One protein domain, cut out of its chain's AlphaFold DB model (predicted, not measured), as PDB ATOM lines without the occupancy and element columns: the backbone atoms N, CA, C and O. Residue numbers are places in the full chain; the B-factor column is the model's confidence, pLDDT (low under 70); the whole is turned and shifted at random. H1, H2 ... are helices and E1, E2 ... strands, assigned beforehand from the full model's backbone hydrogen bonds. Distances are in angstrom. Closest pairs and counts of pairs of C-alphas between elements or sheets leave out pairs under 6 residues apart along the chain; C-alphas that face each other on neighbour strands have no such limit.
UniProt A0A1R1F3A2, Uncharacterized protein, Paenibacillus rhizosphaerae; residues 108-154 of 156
ATOM      1  N   GLU A 108     277.814 290.124 225.120       86.12
ATOM      2  CA  GLU A 108     276.553 290.377 224.426       86.12
ATOM      3  C   GLU A 108     275.368 289.823 225.225       86.12
ATOM      4  O   GLU A 108     275.362 288.669 225.647       86.12
ATOM      5  N   PHE A 109     274.338 290.649 225.387       88.81
ATOM      6  CA  PHE A 109     273.042 290.281 225.938       88.81
ATOM      7  C   PHE A 109     271.997 290.339 224.826       88.81
ATOM      8  O   PHE A 109     271.814 291.383 224.196       88.81
ATOM      9  N   GLN A 110     271.284 289.233 224.617       91.38
ATOM     10  CA  GLN A 110     270.106 289.189 223.756       91.38
ATOM     11  C   GLN A 110     268.849 289.144 224.628       91.38
ATOM     12  O   GLN A 110     268.613 288.174 225.357       91.38
ATOM     13  N   MET A 111     268.093 290.236 224.575       91.38
ATOM     14  CA  MET A 111     266.955 290.545 225.430       91.38
ATOM     15  C   MET A 111     265.686 290.496 224.594       91.38
ATOM     16  O   MET A 111     265.514 291.325 223.708       91.38
ATOM     17  N   ASP A 112     264.799 289.561 224.892       91.75
ATOM     18  CA  ASP A 112     263.500 289.436 224.238       91.75
ATOM     19  C   ASP A 112     262.422 289.441 225.323       91.75
ATOM     20  O   ASP A 112     262.518 288.672 226.277       91.75
ATOM     21  N   LEU A 113     261.448 290.350 225.221       89.31
ATOM     22  CA  LEU A 113     260.378 290.504 226.212       89.31
ATOM     23  C   LEU A 113     259.511 289.247 226.350       89.31
ATOM     24  O   LEU A 113     258.948 289.027 227.422       89.31
ATOM     25  N   ASP A 114     259.428 288.434 225.296       90.88
ATOM     26  CA  ASP A 114     258.640 287.203 225.279       90.88
ATOM     27  C   ASP A 114     259.456 285.972 225.735       90.88
ATOM     28  O   ASP A 114     258.909 284.875 225.874       90.88
ATOM     29  N   ASP A 115     260.762 286.129 226.002       89.75
ATOM     30  CA  ASP A 115     261.629 285.060 226.510       89.75
ATOM     31  C   ASP A 115     261.352 284.805 228.009       89.75
ATOM     32  O   ASP A 115     261.500 285.716 228.831       89.75
ATOM     33  N   PRO A 116     261.029 283.563 228.425       88.06
ATOM     34  CA  PRO A 116     260.869 283.201 229.839       88.06
ATOM     35  C   PRO A 116     262.082 283.543 230.724       88.06
ATOM     36  O   PRO A 116     261.943 283.724 231.933       88.06
ATOM     37  N   GLY A 117     263.277 283.625 230.138       89.50
ATOM     38  CA  GLY A 117     264.522 284.017 230.791       89.50
ATOM     39  C   GLY A 117     264.768 285.527 230.853       89.50
ATOM     40  O   GLY A 117     265.806 285.931 231.385       89.50
ATOM     41  N   PHE A 118     263.859 286.365 230.341       89.56
ATOM     42  CA  PHE A 118     264.031 287.819 230.273       89.56
ATOM     43  C   PHE A 118     264.388 288.426 231.627       89.56
ATOM     44  O   PHE A 118     265.387 289.132 231.732       89.56
ATOM     45  N   THR A 119     263.623 288.115 232.677       89.56
ATOM     46  CA  THR A 119     263.841 288.679 234.017       89.56
ATOM     47  C   THR A 119     265.239 288.366 234.537       89.56
ATOM     48  O   THR A 119     265.929 289.264 235.004       89.56
ATOM     49  N   SER A 120     265.706 287.125 234.381       88.69
ATOM     50  CA  SER A 120     267.043 286.726 234.834       88.69
ATOM     51  C   SER A 120     268.152 287.416 234.032       88.69
ATOM     52  O   SER A 120     269.122 287.907 234.608       88.69
ATOM     53  N   LYS A 121     267.994 287.523 232.705       87.88
ATOM     54  CA  LYS A 121     268.935 288.262 231.848       87.88
ATOM     55  C   LYS A 121     268.950 289.756 232.180       87.88
ATOM     56  O   LYS A 121     270.013 290.370 232.183       87.88
ATOM     57  N   PHE A 122     267.789 290.328 232.495       89.06
ATOM     58  CA  PHE A 122     267.646 291.722 232.902       89.06
ATOM     59  C   PHE A 122     268.283 291.985 234.267       89.06
ATOM     60  O   PHE A 122     269.014 292.956 234.412       89.06
ATOM     61  N   GLU A 123     268.079 291.107 235.248       89.69
ATOM     62  CA  GLU A 123     268.746 291.179 236.551       89.69
ATOM     63  C   GLU A 123     270.266 291.064 236.415       89.69
ATOM     64  O   GLU A 123     270.995 291.822 237.053       89.69
ATOM     65  N   GLN A 124     270.754 290.175 235.546       84.56
ATOM     66  CA  GLN A 124     272.183 290.060 235.262       84.56
ATOM     67  C   GLN A 124     272.729 291.332 234.606       84.56
ATOM     68  O   GLN A 124     273.771 291.826 235.025       84.56
ATOM     69  N   LEU A 125     272.011 291.905 233.635       86.94
ATOM     70  CA  LEU A 125     272.358 293.190 233.027       86.94
ATOM     71  C   LEU A 125     272.381 294.318 234.068       86.94
ATOM     72  O   LEU A 125     273.315 295.113 234.094       86.94
ATOM     73  N   LEU A 126     271.372 294.396 234.939       86.94
ATOM     74  CA  LEU A 126     271.327 295.390 236.008       86.94
ATOM     75  C   LEU A 126     272.488 295.209 236.975       86.94
ATOM     76  O   LEU A 126     273.089 296.199 237.369       86.94
ATOM     77  N   LYS A 127     272.826 293.971 237.336       80.38
ATOM     78  CA  LYS A 127     273.972 293.672 238.191       80.38
ATOM     79  C   LYS A 127     275.263 294.162 237.538       80.38
ATOM     80  O   LYS A 127     275.987 294.927 238.170       80.38
ATOM     81  N   ASP A 128     275.473 293.816 236.273       77.38
ATOM     82  CA  ASP A 128     276.617 294.224 235.454       77.38
ATOM     83  C   ASP A 128     276.734 295.770 235.386       77.38
ATOM     84  O   ASP A 128     277.799 296.331 235.650       77.38
ATOM     85  N   LEU A 129     275.624 296.490 235.180       81.62
ATOM     86  CA  LEU A 129     275.590 297.963 235.155       81.62
ATOM     87  C   LEU A 129     275.650 298.626 236.551       81.62
ATOM     88  O   LEU A 129     276.137 299.752 236.677       81.62
ATOM     89  N   SER A 130     275.175 297.964 237.613       74.00
ATOM     90  CA  SER A 130     275.051 298.526 238.973       74.00
ATOM     91  C   SER A 130     276.398 298.809 239.635       74.00
ATOM     92  O   SER A 130     276.507 299.714 240.463       74.00
ATOM     93  N   TYR A 131     277.443 298.091 239.217       64.19
ATOM     94  CA  TYR A 131     278.816 298.344 239.650       64.19
ATOM     95  C   TYR A 131     279.382 299.666 239.094       64.19
ATOM     96  O   TYR A 131     280.496 300.055 239.439       64.19
ATOM     97  N   GLY A 132     278.626 300.390 238.257       57.06
ATOM     98  CA  GLY A 132     278.890 301.780 237.873       57.06
ATOM     99  C   GLY A 132     280.028 301.983 236.869       57.06
ATOM    100  O   GLY A 132     280.294 303.120 236.483       57.06
ATOM    101  N   ARG A 133     280.706 300.908 236.441       62.47
ATOM    102  CA  ARG A 133     281.876 300.969 235.540       62.47
ATOM    103  C   ARG A 133     281.681 300.247 234.200       62.47
ATOM    104  O   ARG A 133     282.383 300.572 233.237       62.47
ATOM    105  N   GLN A 134     280.707 299.341 234.098       73.94
ATOM    106  CA  GLN A 134     280.261 298.791 232.818       73.94
ATOM    107  C   GLN A 134     279.171 299.673 232.213       73.94
ATOM    108  O   GLN A 134     278.295 300.188 232.906       73.94
ATOM    109  N   VAL A 135     279.247 299.860 230.901       81.69
ATOM    110  CA  VAL A 135     278.295 300.652 230.131       81.69
ATOM    111  C   VAL A 135     277.790 299.834 228.957       81.69
ATOM    112  O   VAL A 135     278.483 298.957 228.435       81.69
ATOM    113  N   VAL A 136     276.583 300.156 228.506       86.38
ATOM    114  CA  VAL A 136     276.097 299.683 227.211       86.38
ATOM    115  C   VAL A 136     276.925 300.382 226.131       86.38
ATOM    116  O   VAL A 136     276.749 301.572 225.878       86.38
ATOM    117  N   LYS A 137     277.861 299.649 225.521       82.75
ATOM    118  CA  LYS A 137     278.710 300.123 224.418       82.75
ATOM    119  C   LYS A 137     277.952 300.172 223.098       82.75
ATOM    120  O   LYS A 137     278.193 301.058 222.283       82.75
ATOM    121  N   ALA A 138     277.047 299.220 222.886       82.50
ATOM    122  CA  ALA A 138     276.211 299.155 221.698       82.50
ATOM    123  C   ALA A 138     274.801 298.686 222.056       82.50
ATOM    124  O   ALA A 138     274.618 297.826 222.916       82.50
ATOM    125  N   HIS A 139     273.814 299.250 221.366       90.31
ATOM    126  CA  HIS A 139     272.409 298.883 221.478       90.31
ATOM    127  C   HIS A 139     271.812 298.778 220.076       90.31
ATOM    128  O   HIS A 139     271.884 299.728 219.293       90.31
ATOM    129  N   LYS A 140     271.224 297.624 219.762       91.19
ATOM    130  CA  LYS A 140     270.557 297.360 218.487       91.19
ATOM    131  C   LYS A 140     269.174 296.772 218.739       91.19
ATOM    132  O   LYS A 140     269.049 295.769 219.433       91.19
ATOM    133  N   VAL A 141     268.154 297.368 218.128       91.25
ATOM    134  CA  VAL A 141     266.803 296.794 218.077       91.25
ATOM    135  C   VAL A 141     266.767 295.778 216.937       91.25
ATOM    136  O   VAL A 141     267.104 296.120 215.803       91.25
ATOM    137  N   GLU A 142     266.402 294.532 217.232       89.44
ATOM    138  CA  GLU A 142     266.302 293.463 216.228       89.44
ATOM    139  C   GLU A 142     264.868 293.308 215.715       89.44
ATOM    140  O   GLU A 142     264.651 293.133 214.518       89.44
ATOM    141  N   ALA A 143     263.894 293.446 216.615       88.94
ATOM    142  CA  ALA A 143     262.462 293.427 216.341       88.94
ATOM    143  C   ALA A 143     261.719 294.192 217.458       88.94
ATOM    144  O   ALA A 143     262.328 294.509 218.484       88.94
ATOM    145  N   PRO A 144     260.418 294.507 217.310       89.00
ATOM    146  CA  PRO A 144     259.629 295.037 218.420       89.00
ATOM    147  C   PRO A 144     259.729 294.112 219.643       89.00
ATOM    148  O   PRO A 144     259.371 292.945 219.552       89.00
ATOM    149  N   GLY A 145     260.252 294.624 220.762       87.62
ATOM    150  CA  GLY A 145     260.450 293.846 221.992       87.62
ATOM    151  C   GLY A 145     261.738 293.015 222.069       87.62
ATOM    152  O   GLY A 145     261.981 292.419 223.113       87.62
ATOM    153  N   SER A 146     262.586 293.028 221.031       91.50
ATOM    154  CA  SER A 146     263.839 292.265 220.976       91.50
ATOM    155  C   SER A 146     265.057 293.163 220.729       91.50
ATOM    156  O   SER A 146     265.107 293.941 219.767       91.50
ATOM    157  N   TYR A 147     266.055 293.055 221.606       92.00
ATOM    158  CA  TYR A 147     267.206 293.949 221.701       92.00
ATOM    159  C   TYR A 147     268.509 293.168 221.865       92.00
ATOM    160  O   TYR A 147     268.593 292.213 222.637       92.00
ATOM    161  N   ARG A 148     269.565 293.644 221.208       91.88
ATOM    162  CA  ARG A 148     270.942 293.210 221.439       91.88
ATOM    163  C   ARG A 148     271.732 294.335 222.094       91.88
ATOM    164  O   ARG A 148     271.797 295.446 221.562       91.88
ATOM    165  N   LEU A 149     272.328 294.038 223.241       91.56
ATOM    166  CA  LEU A 149     273.147 294.961 224.019       91.56
ATOM    167  C   LEU A 149     274.563 294.405 224.119       91.56
ATOM    168  O   LEU A 149     274.747 293.257 224.506       91.56
ATOM    169  N   THR A 150     275.564 295.225 223.822       88.44
ATOM    170  CA  THR A 150     276.961 294.904 224.133       88.44
ATOM    171  C   THR A 150     277.353 295.696 225.364       88.44
ATOM    172  O   THR A 150     277.331 296.929 225.342       88.44
ATOM    173  N   VAL A 151     277.696 294.994 226.436       87.44
ATOM    174  CA  VAL A 151     278.135 295.584 227.697       87.44
ATOM    175  C   VAL A 151     279.631 295.359 227.840       87.44
ATOM    176  O   VAL A 151     280.140 294.260 227.628       87.44
ATOM    177  N   GLY A 152     280.336 296.422 228.200       79.94
ATOM    178  CA  GLY A 152     281.762 296.362 228.476       79.94
ATOM    179  C   GLY A 152     282.204 297.554 229.308       79.94
ATOM    180  O   GLY A 152     281.416 298.451 229.611       79.94
ATOM    181  N   TYR A 153     283.480 297.584 229.673       75.25
ATOM    182  CA  TYR A 153     284.033 298.707 230.426       75.25
ATOM    183  C   TYR A 153     284.042 299.988 229.600       75.25
ATOM    184  O   TYR A 153     284.264 299.970 228.386       75.25
ATOM    185  N   ARG A 154     283.819 301.114 230.276       66.31
ATOM    186  CA  ARG A 154     283.935 302.441 229.675       66.31
ATOM    187  C   ARG A 154     285.373 302.650 229.179       66.31
ATOM    188  O   ARG A 154     286.290 302.784 229.984       66.31
TER     189      ARG A 154
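This is residues 108 to 154 of the 156 residues of an uncharacterized protein of Paenibacillus rhizosphaerae (UniProt A0A1R1F3A2). A long hairpin of two strands, E2 and E3, is widened by a short strand, E1, beside E3, and a single helix, H1, packs on this small twisted sheet, running slantwise from near the end of E1 to near the beginning of E2. The printed part has 47 residues, with one named helix and three named strands in the order E1, H1, E2, E3 along the chain. The sheet order is E1 - E3 - E2, all antiparallel, and the class is mixed, helices and strands. The whole is compact, with a radius of gyration of the C-alphas of 10.6 A and spans of 29 by 20 by 12 A.

E1, residues 108 to 112, begins at C-alpha 108 (276.553, 290.377, 224.426) and is 13.1 A long. H1, residues 118 to 130, measures 17.7 A from C-alpha 118 at (264.031, 287.819, 230.273) to C-alpha 130. E2, residues 134 to 143, is the longest strand by residues, is 24.8 A long and bends by 53 degrees at residue 137. E3, residues 146 to 153, is 23.2 A long and ends at C-alpha 153 (284.033, 298.707, 230.426).

E3 is the inner strand of the sheet, and E1 and E2 are its edge strands. E1 and E3 are antiparallel at 153 degrees, with N 109 and O 149 within hydrogen-bond range at 2.8 A. E2 and E3 form a hairpin, antiparallel at 164 degrees, with N 148 and O 140 at 2.8 A and N 137 and O 150 at 2.8 A, both within range. The sheet is twisted, its C-alphas lying up to 4.3 A off their best plane. H1 is on the sheet at a height of 8.4 A, over E1 and E2, and slantwise to the strands, at 41 degrees to E1 on the local plane. H1 and the sheet E1 E3 E2 form two layers, a helix on one face of a sheet. The closest C-alphas of E1 and H1 are those of Asp 112 and Phe 118, 6.3 A apart; those of H1 and E2 are Leu 129 and Val 135, also 6.3 A apart. H1 and E3 are near each other, with 7 pairs of C-alphas within 10 A. E1, H1 and E2 form a split strand-helix-strand unit, two strands running the same way with E3 between them in the sheet, and its crossover is right-handed. In H1 every O i to N i+4 pair is within hydrogen-bond range.

The two C-alphas farthest apart, those of Pro 116 and Arg 154, are 30.0 A apart. The printed part has no cut, and its three links, E1 to H1, H1 to E2 and E2 to E3, are tight. The mean pLDDT of the printed part is 84.8, and residues 131 to 133 and residue 154 are under 70.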